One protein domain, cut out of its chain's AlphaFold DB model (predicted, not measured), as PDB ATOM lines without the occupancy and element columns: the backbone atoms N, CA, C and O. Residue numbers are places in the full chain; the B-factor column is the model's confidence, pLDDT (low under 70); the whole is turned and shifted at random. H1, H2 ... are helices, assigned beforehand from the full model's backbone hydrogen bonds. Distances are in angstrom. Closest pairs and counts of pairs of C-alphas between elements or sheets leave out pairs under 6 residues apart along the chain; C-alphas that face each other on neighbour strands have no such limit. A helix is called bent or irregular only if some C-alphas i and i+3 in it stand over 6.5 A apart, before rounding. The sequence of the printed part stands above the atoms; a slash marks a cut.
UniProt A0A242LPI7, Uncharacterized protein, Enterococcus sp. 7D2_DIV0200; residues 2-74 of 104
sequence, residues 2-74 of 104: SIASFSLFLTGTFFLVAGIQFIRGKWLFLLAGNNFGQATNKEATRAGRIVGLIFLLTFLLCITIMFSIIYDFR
ATOM      1  N   SER A   2     166.830 189.266 186.622       83.44
ATOM      2  CA  SER A   2     168.076 188.706 187.168       83.44
ATOM      3  C   SER A   2     169.244 188.947 186.204       83.44
ATOM      4  O   SER A   2     169.037 189.092 184.996       83.44
ATOM      5  N   ILE A   3     170.475 188.970 186.726       89.62
ATOM      6  CA  ILE A   3     171.701 189.111 185.919       89.62
ATOM      7  C   ILE A   3     171.761 188.025 184.830       89.62
ATOM      8  O   ILE A   3     172.087 188.324 183.684       89.62
ATOM      9  N   ALA A   4     171.352 186.795 185.160       86.56
ATOM     10  CA  ALA A   4     171.305 185.670 184.228       86.56
ATOM     11  C   ALA A   4     170.295 185.877 183.084       86.56
ATOM     12  O   ALA A   4     170.606 185.620 181.921       86.56
ATOM     13  N   SER A   5     169.089 186.377 183.378       85.56
ATOM     14  CA  SER A   5     168.103 186.686 182.336       85.56
ATOM     15  C   SER A   5     168.582 187.819 181.426       85.56
ATOM     16  O   SER A   5     168.357 187.773 180.219       85.56
ATOM     17  N   PHE A   6     169.276 188.818 181.980       89.25
ATOM     18  CA  PHE A   6     169.843 189.921 181.202       89.25
ATOM     19  C   PHE A   6     170.979 189.465 180.277       89.25
ATOM     20  O   PHE A   6     170.989 189.815 179.096       89.25
ATOM     21  N   SER A   7     171.892 188.617 180.761       90.62
ATOM     22  CA  SER A   7     172.958 188.054 179.922       90.62
ATOM     23  C   SER A   7     172.414 187.150 178.814       90.62
ATOM     24  O   SER A   7     172.904 187.204 177.686       90.62
ATOM     25  N   LEU A   8     171.381 186.349 179.105       90.69
ATOM     26  CA  LEU A   8     170.708 185.508 178.108       90.69
ATOM     27  C   LEU A   8     170.009 186.342 177.038       90.69
ATOM     28  O   LEU A   8     170.073 185.986 175.864       90.69
ATOM     29  N   PHE A   9     169.390 187.458 177.425       90.88
ATOM     30  CA  PHE A   9     168.771 188.382 176.484       90.88
ATOM     31  C   PHE A   9     169.805 188.960 175.508       90.88
ATOM     32  O   PHE A   9     169.650 188.802 174.299       90.88
ATOM     33  N   LEU A  10     170.902 189.534 176.018       94.69
ATOM     34  CA  LEU A  10     171.974 190.091 175.181       94.69
ATOM     35  C   LEU A  10     172.583 189.042 174.242       94.69
ATOM     36  O   LEU A  10     172.728 189.275 173.040       94.69
ATOM     37  N   THR A  11     172.900 187.867 174.788       93.06
ATOM     38  CA  THR A  11     173.486 186.755 174.032       93.06
ATOM     39  C   THR A  11     172.520 186.243 172.960       93.06
ATOM     40  O   THR A  11     172.911 186.024 171.814       93.06
ATOM     41  N   GLY A  12     171.236 186.110 173.298       93.00
ATOM     42  CA  GLY A  12     170.194 185.708 172.361       93.00
ATOM     43  C   GLY A  12     170.040 186.705 171.212       93.00
ATOM     44  O   GLY A  12     170.042 186.305 170.048       93.00
ATOM     45  N   THR A  13     169.975 188.005 171.507       94.00
ATOM     46  CA  THR A  13     169.903 189.045 170.472       94.00
ATOM     47  C   THR A  13     171.106 188.992 169.536       94.00
ATOM     48  O   THR A  13     170.935 189.082 168.318       94.00
ATOM     49  N   PHE A  14     172.311 188.787 170.072       95.00
ATOM     50  CA  PHE A  14     173.505 188.602 169.250       95.00
ATOM     51  C   PHE A  14     173.361 187.405 168.300       95.00
ATOM     52  O   PHE A  14     173.575 187.557 167.096       95.00
ATOM     53  N   PHE A  15     172.939 186.240 168.805       93.94
ATOM     54  CA  PHE A  15     172.755 185.049 167.974       93.94
ATOM     55  C   PHE A  15     171.684 185.228 166.897       93.94
ATOM     56  O   PHE A  15     171.887 184.793 165.763       93.94
ATOM     57  N   LEU A  16     170.589 185.924 167.205       95.25
ATOM     58  CA  LEU A  16     169.563 186.263 166.222       95.25
ATOM     59  C   LEU A  16     170.141 187.109 165.080       95.25
ATOM     60  O   LEU A  16     169.968 186.774 163.905       95.25
ATOM     61  N   VAL A  17     170.848 188.192 165.418       95.62
ATOM     62  CA  VAL A  17     171.439 189.096 164.425       95.62
ATOM     63  C   VAL A  17     172.484 188.357 163.597       95.62
ATOM     64  O   VAL A  17     172.391 188.349 162.371       95.62
ATOM     65  N   ALA A  18     173.440 187.691 164.241       91.94
ATOM     66  CA  ALA A  18     174.488 186.952 163.551       91.94
ATOM     67  C   ALA A  18     173.904 185.851 162.648       91.94
ATOM     68  O   ALA A  18     174.277 185.764 161.476       91.94
ATOM     69  N   GLY A  19     172.916 185.086 163.125       92.00
ATOM     70  CA  GLY A  19     172.239 184.053 162.339       92.00
ATOM     71  C   GLY A  19     171.598 184.598 161.060       92.00
ATOM     72  O   GLY A  19     171.833 184.075 159.967       92.00
ATOM     73  N   ILE A  20     170.864 185.710 161.164       93.25
ATOM     74  CA  ILE A  20     170.260 186.388 160.007       93.25
ATOM     75  C   ILE A  20     171.337 186.888 159.033       93.25
ATOM     76  O   ILE A  20     171.177 186.754 157.817       93.25
ATOM     77  N   GLN A  21     172.439 187.452 159.532       91.81
ATOM     78  CA  GLN A  21     173.509 187.987 158.685       91.81
ATOM     79  C   GLN A  21     174.278 186.891 157.935       91.81
ATOM     80  O   GLN A  21     174.652 187.100 156.777       91.81
ATOM     81  N   PHE A  22     174.451 185.716 158.545       90.00
ATOM     82  CA  PHE A  22     175.006 184.538 157.878       90.00
ATOM     83  C   PHE A  22     174.072 184.000 156.784       90.00
ATOM     84  O   PHE A  22     174.530 183.758 155.667       90.00
ATOM     85  N   ILE A  23     172.760 183.901 157.043       88.62
ATOM     86  CA  ILE A  23     171.775 183.462 156.032       88.62
ATOM     87  C   ILE A  23     171.720 184.435 154.848       88.62
ATOM     88  O   ILE A  23     171.646 184.009 153.695       88.62
ATOM     89  N   ARG A  24     171.786 185.744 155.123       87.81
ATOM     90  CA  ARG A  24     171.811 186.808 154.105       87.81
ATOM     91  C   ARG A  24     173.119 186.887 153.327       87.81
ATOM     92  O   ARG A  24     173.231 187.701 152.417       87.81
ATOM     93  N   GLY A  25     174.116 186.097 153.699       84.00
ATOM     94  CA  GLY A  25     175.399 186.071 153.024       84.00
ATOM     95  C   GLY A  25     176.343 187.226 153.385       84.00
ATOM     96  O   GLY A  25     177.468 187.271 152.900       84.00
ATOM     97  N   LYS A  26     175.924 188.158 154.252       84.69
ATOM     98  CA  LYS A  26     176.701 189.369 154.573       84.69
ATOM     99  C   LYS A  26     177.927 189.071 155.427       84.69
ATOM    100  O   LYS A  26     178.915 189.791 155.349       84.69
ATOM    101  N   TRP A  27     177.845 188.039 156.261       87.25
ATOM    102  CA  TRP A  27     178.906 187.636 157.190       87.25
ATOM    103  C   TRP A  27     179.649 186.378 156.740       87.25
ATOM    104  O   TRP A  27     180.405 185.792 157.506       87.25
ATOM    105  N   LEU A  28     179.490 185.972 155.476       82.94
ATOM    106  CA  LEU A  28     180.209 184.814 154.935       82.94
ATOM    107  C   LEU A  28     181.720 185.008 154.946       82.94
ATOM    108  O   LEU A  28     182.438 184.020 154.907       82.94
ATOM    109  N   PHE A  29     182.208 186.249 155.015       80.50
ATOM    110  CA  PHE A  29     183.636 186.534 155.141       80.50
ATOM    111  C   PHE A  29     184.260 185.995 156.443       80.50
ATOM    112  O   PHE A  29     185.472 185.845 156.534       80.50
ATOM    113  N   LEU A  30     183.436 185.726 157.465       82.12
ATOM    114  CA  LEU A  30     183.868 185.123 158.728       82.12
ATOM    115  C   LEU A  30     184.032 183.601 158.623       82.12
ATOM    116  O   LEU A  30     184.536 182.975 159.552       82.12
ATOM    117  N   LEU A  31     183.577 182.990 157.526       79.94
ATOM    118  CA  LEU A  31     183.762 181.567 157.277       79.94
ATOM    119  C   LEU A  31     185.091 181.354 156.560       79.94
ATOM    120  O   LEU A  31     185.401 182.033 155.579       79.94
ATOM    121  N   ALA A  32     185.861 180.381 157.044       65.38
ATOM    122  CA  ALA A  32     187.130 180.008 156.437       65.38
ATOM    123  C   ALA A  32     186.945 179.716 154.936       65.38
ATOM    124  O   ALA A  32     186.041 178.977 154.545       65.38
ATOM    125  N   GLY A  33     187.800 180.310 154.100       63.91
ATOM    126  CA  GLY A  33     187.775 180.128 152.645       63.91
ATOM    127  C   GLY A  33     186.958 181.156 151.855       63.91
ATOM    128  O   GLY A  33     186.881 181.034 150.637       63.91
ATOM    129  N   ASN A  34     186.375 182.176 152.496       67.75
ATOM    130  CA  ASN A  34     185.706 183.277 151.802       67.75
ATOM    131  C   ASN A  34     186.286 184.620 152.274       67.75
ATOM    132  O   ASN A  34     185.872 185.152 153.293       67.75
ATOM    133  N   ASN A  35     187.271 185.166 151.558       70.50
ATOM    134  CA  ASN A  35     187.906 186.434 151.939       70.50
ATOM    135  C   ASN A  35     187.070 187.652 151.515       70.50
ATOM    136  O   ASN A  35     186.306 187.605 150.549       70.50
ATOM    137  N   PHE A  36     187.258 188.776 152.216       61.34
ATOM    138  CA  PHE A  36     186.698 190.068 151.815       61.34
ATOM    139  C   PHE A  36     187.062 190.393 150.358       61.34
ATOM    140  O   PHE A  36     188.236 190.432 150.000       61.34
ATOM    141  N   GLY A  37     186.047 190.638 149.526       57.88
ATOM    142  CA  GLY A  37     186.220 191.033 148.124       57.88
ATOM    143  C   GLY A  37     186.213 189.892 147.104       57.88
ATOM    144  O   GLY A  37     186.225 190.173 145.909       57.88
ATOM    145  N   GLN A  38     186.138 188.625 147.528       62.94
ATOM    146  CA  GLN A  38     185.920 187.508 146.604       62.94
ATOM    147  C   GLN A  38     184.426 187.272 146.357       62.94
ATOM    148  O   GLN A  38     183.591 187.435 147.250       62.94
ATOM    149  N   ALA A  39     184.085 186.888 145.123       63.09
ATOM    150  CA  ALA A  39     182.728 186.486 144.788       63.09
ATOM    151  C   ALA A  39     182.331 185.278 145.641       63.09
ATOM    152  O   ALA A  39     183.058 184.288 145.720       63.09
ATOM    153  N   THR A  40     181.166 185.372 146.274       65.00
ATOM    154  CA  THR A  40     180.636 184.351 147.173       65.00
ATOM    155  C   THR A  40     180.651 182.968 146.523       65.00
ATOM    156  O   THR A  40     179.921 182.720 145.561       65.00
ATOM    157  N   ASN A  41     181.446 182.045 147.067       74.50
ATOM    158  CA  ASN A  41     181.429 180.656 146.617       74.50
ATOM    159  C   ASN A  41     180.094 179.995 147.033       74.50
ATOM    160  O   ASN A  41     179.550 180.259 148.114       74.50
ATOM    161  N   LYS A  42     179.545 179.117 146.181       81.00
ATOM    162  CA  LYS A  42     178.342 178.322 146.485       81.00
ATOM    163  C   LYS A  42     178.520 177.502 147.766       81.00
ATOM    164  O   LYS A  42     177.574 177.390 148.546       81.00
ATOM    165  N   GLU A  43     179.721 176.984 148.010       80.88
ATOM    166  CA  GLU A  43     180.029 176.225 149.228       80.88
ATOM    167  C   GLU A  43     180.001 177.102 150.480       80.88
ATOM    168  O   GLU A  43     179.325 176.757 151.450       80.88
ATOM    169  N   ALA A  44     180.624 178.283 150.426       79.12
ATOM    170  CA  ALA A  44     180.586 179.261 151.512       79.12
ATOM    171  C   ALA A  44     179.144 179.689 151.826       79.12
ATOM    172  O   ALA A  44     178.739 179.728 152.985       79.12
ATOM    173  N   THR A  45     178.326 179.921 150.796       84.00
ATOM    174  CA  THR A  45     176.903 180.255 150.959       84.00
ATOM    175  C   THR A  45     176.123 179.126 151.641       84.00
ATOM    176  O   THR A  45     175.293 179.380 152.518       84.00
ATOM    177  N   ARG A  46     176.389 177.863 151.278       85.81
ATOM    178  CA  ARG A  46     175.765 176.695 151.920       85.81
ATOM    179  C   ARG A  46     176.197 176.572 153.380       85.81
ATOM    180  O   ARG A  46     175.338 176.403 154.244       85.81
ATOM    181  N   ALA A  47     177.492 176.717 153.655       85.94
ATOM    182  CA  ALA A  47     178.039 176.703 155.008       85.94
ATOM    183  C   ALA A  47     177.438 177.824 155.867       85.94
ATOM    184  O   ALA A  47     176.975 177.564 156.973       85.94
ATOM    185  N   GLY A  48     177.332 179.044 155.340       86.94
ATOM    186  CA  GLY A  48     176.732 180.163 156.064       86.94
ATOM    187  C   GLY A  48     175.249 180.005 156.342       86.94
ATOM    188  O   GLY A  48     174.796 180.393 157.411       86.94
ATOM    189  N   ARG A  49     174.481 179.363 155.457       88.44
ATOM    190  CA  ARG A  49     173.093 179.001 155.785       88.44
ATOM    191  C   ARG A  49     173.021 178.001 156.938       88.44
ATOM    192  O   ARG A  49     172.179 178.170 157.813       88.44
ATOM    193  N   ILE A  50     173.900 176.997 156.962       89.69
ATOM    194  CA  ILE A  50     173.964 176.010 158.053       89.69
ATOM    195  C   ILE A  50     174.353 176.693 159.368       89.69
ATOM    196  O   ILE A  50     173.651 176.547 160.363       89.69
ATOM    197  N   VAL A  51     175.422 177.493 159.363       89.12
ATOM    198  CA  VAL A  51     175.868 178.260 160.536       89.12
ATOM    199  C   VAL A  51     174.775 179.217 161.000       89.12
ATOM    200  O   VAL A  51     174.461 179.272 162.183       89.12
ATOM    201  N   GLY A  52     174.124 179.915 160.071       89.81
ATOM    202  CA  GLY A  52     173.020 180.810 160.383       89.81
ATOM    203  C   GLY A  52     171.839 180.097 161.046       89.81
ATOM    204  O   GLY A  52     171.308 180.593 162.036       89.81
ATOM    205  N   LEU A  53     171.472 178.903 160.566       91.31
ATOM    206  CA  LEU A  53     170.455 178.060 161.203       91.31
ATOM    207  C   LEU A  53     170.866 177.618 162.611       91.31
ATOM    208  O   LEU A  53     170.038 177.666 163.517       91.31
ATOM    209  N   ILE A  54     172.131 177.235 162.816       91.56
ATOM    210  CA  ILE A  54     172.652 176.880 164.145       91.56
ATOM    211  C   ILE A  54     172.501 178.065 165.102       91.56
ATOM    212  O   ILE A  54     171.966 177.898 166.192       91.56
ATOM    213  N   PHE A  55     172.885 179.268 164.675       91.81
ATOM    214  CA  PHE A  55     172.753 180.487 165.475       91.81
ATOM    215  C   PHE A  55     171.288 180.793 165.834       91.81
ATOM    216  O   PHE A  55     170.993 181.141 166.975       91.81
ATOM    217  N   LEU A  56     170.349 180.600 164.901       92.00
ATOM    218  CA  LEU A  56     168.917 180.754 165.185       92.00
ATOM    219  C   LEU A  56     168.389 179.698 166.171       92.00
ATOM    220  O   LEU A  56     167.591 180.026 167.049       92.00
ATOM    221  N   LEU A  57     168.851 178.449 166.073       90.69
ATOM    222  CA  LEU A  57     168.525 177.407 167.052       90.69
ATOM    223  C   LEU A  57     169.093 177.740 168.438       90.69
ATOM    224  O   LEU A  57     168.412 177.551 169.445       90.69
ATOM    225  N   THR A  58     170.309 178.287 168.505       90.88
ATOM    226  CA  THR A  58     170.904 178.754 169.766       90.88
ATOM    227  C   THR A  58     170.116 179.921 170.362       90.88
ATOM    228  O   THR A  58     169.882 179.944 171.567       90.88
ATOM    229  N   PHE A  59     169.628 180.851 169.538       92.50
ATOM    230  CA  PHE A  59     168.729 181.915 169.989       92.50
ATOM    231  C   PHE A  59     167.436 181.365 170.612       92.50
ATOM    232  O   PHE A  59     167.046 181.806 171.695       92.50
ATOM    233  N   LEU A  60     166.802 180.373 169.975       90.31
ATOM    234  CA  LEU A  60     165.620 179.713 170.538       90.31
ATOM    235  C   LEU A  60     165.928 179.073 171.897       90.31
ATOM    236  O   LEU A  60     165.164 179.270 172.838       90.31
ATOM    237  N   LEU A  61     167.071 178.392 172.034       90.06
ATOM    238  CA  LEU A  61     167.521 177.847 173.318       90.06
ATOM    239  C   LEU A  61     167.687 178.937 174.386       90.06
ATOM    240  O   LEU A  61     167.225 178.753 175.513       90.06
ATOM    241  N   CYS A  62     168.289 180.082 174.046       90.12
ATOM    242  CA  CYS A  62     168.404 181.216 174.967       90.12
ATOM    243  C   CYS A  62     167.030 181.706 175.443       90.12
ATOM    244  O   CYS A  62     166.855 181.925 176.642       90.12
ATOM    245  N   ILE A  63     166.046 181.826 174.543       90.25
ATOM    246  CA  ILE A  63     164.670 182.201 174.908       90.25
ATOM    247  C   ILE A  63     164.037 181.150 175.820       90.25
ATOM    248  O   ILE A  63     163.444 181.514 176.832       90.25
ATOM    249  N   THR A  64     164.165 179.861 175.501       88.75
ATOM    250  CA  THR A  64     163.587 178.779 176.310       88.75
ATOM    251  C   THR A  64     164.151 178.774 177.732       88.75
ATOM    252  O   THR A  64     163.391 178.665 178.694       88.75
ATOM    253  N   ILE A  65     165.467 178.945 177.884       88.81
ATOM    254  CA  ILE A  65     166.119 179.031 179.198       88.81
ATOM    255  C   ILE A  65     165.684 180.307 179.927       88.81
ATOM    256  O   ILE A  65     165.362 180.262 181.112       88.81
ATOM    257  N   MET A  66     165.614 181.442 179.227       87.56
ATOM    258  CA  MET A  66     165.154 182.700 179.816       87.56
ATOM    259  C   MET A  66     163.708 182.590 180.325       87.56
ATOM    260  O   MET A  66     163.425 183.020 181.440       87.56
ATOM    261  N   PHE A  67     162.811 181.980 179.546       87.12
ATOM    262  CA  PHE A  67     161.422 181.721 179.931       87.12
ATOM    263  C   PHE A  67     161.342 180.805 181.157       87.12
ATOM    264  O   PHE A  67     160.608 181.092 182.096       87.12
ATOM    265  N   SER A  68     162.154 179.748 181.194       89.06
ATOM    266  CA  SER A  68     162.257 178.856 182.353       89.06
ATOM    267  C   SER A  68     162.655 179.587 183.636       89.06
ATOM    268  O   SER A  68     162.046 179.338 184.670       89.06
ATOM    269  N   ILE A  69     163.599 180.531 183.561       87.06
ATOM    270  CA  ILE A  69     164.019 181.346 184.712       87.06
ATOM    271  C   ILE A  69     162.925 182.336 185.139       87.06
ATOM    272  O   ILE A  69     162.761 182.580 186.326       87.06
ATOM    273  N   ILE A  70     162.199 182.943 184.193       86.50
ATOM    274  CA  ILE A  70     161.176 183.960 184.500       86.50
ATOM    275  C   ILE A  70     159.912 183.335 185.107       86.50
ATOM    276  O   ILE A  70     159.301 183.943 185.980       86.50
ATOM    277  N   TYR A  71     159.518 182.152 184.634       86.62
ATOM    278  CA  TYR A  71     158.268 181.486 185.017       86.62
ATOM    279  C   TYR A  71     158.475 180.270 185.932       86.62
ATOM    280  O   TYR A  71     157.547 179.483 186.109       86.62
ATOM    281  N   ASP A  72     159.687 180.074 186.462       83.69
ATOM    282  CA  ASP A  72     160.079 178.921 187.292       83.69
ATOM    283  C   ASP A  72     159.724 177.550 186.675       83.69
ATOM    284  O   ASP A  72     159.468 176.554 187.358       83.69
ATOM    285  N   PHE A  73     159.723 177.472 185.341       85.12
ATOM    286  CA  PHE A  73     159.397 176.248 184.617       85.12
ATOM    287  C   PHE A  73     160.599 175.301 184.605       85.12
ATOM    288  O   PHE A  73     161.681 175.661 184.142       85.12
ATOM    289  N   ARG A  74     160.432 174.058 185.065       83.44
ATOM    290  CA  ARG A  74     161.529 173.079 185.118       83.44
ATOM    291  C   ARG A  74     161.804 172.458 183.748       83.44
ATOM    292  O   ARG A  74     161.009 171.680 183.229       83.44
TER     293      ARG A  74
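Overview. This is residues 2 to 74 of the 104 residues of an uncharacterized protein of Enterococcus sp. 7D2_DIV0200 (UniProt A0A242LPI7). This is a long helical hairpin: H2 runs most of the length of a rod, and the shorter H1 lies side by side with it, running the other way. At one end of the rod the long loop of residues 24 to 41 joins the two helices. The printed part has 73 residues with two named helices, H1 then H2 along the chain, and no named strand; its class is all helix. The whole is loose, with a radius of gyration of the C-alphas of 15.2 A, and its C-alphas span 48 by 18 by 16 A.

Along the chain. Begin with the longest helix, H2, residues 42 to 70: find C-alpha 42 at (178.342, 178.322, 146.485) and go 42.1 A to C-alpha 70 at (161.176, 183.960, 184.500). Then turn to H1, residues 3 to 23, which starts at C-alpha 3 at (171.701, 189.111, 185.919) and is 30.4 A from first to last C-alpha.

Arrangement. H2 and H1 touch, with 44 pairs of C-alphas within 8 A. Look at Gly 19 and Gly 52 for the closest C-alphas of the two, 3.9 A apart. The lines of the helices stand at a shallow tilt of 21 degrees and run opposite ways, and the two form a helical hairpin. Their centres are 8.9 A apart. In the backbones of H1 and H2 every O i to N i+4 pair is within hydrogen-bond range, and neither helix is bent.

Size, cuts and confidence. The two C-alphas farthest apart are those of Gln 38 and Asp 72, at 49.0 A. The link from H1 to H2 is long, with 18 residues. The printed part, residues 2 to 74, has no cut. In the B-factor column you will find a mean pLDDT of the printed part of 85.3, with residues 32 to 34 and 36 to 40 under 70.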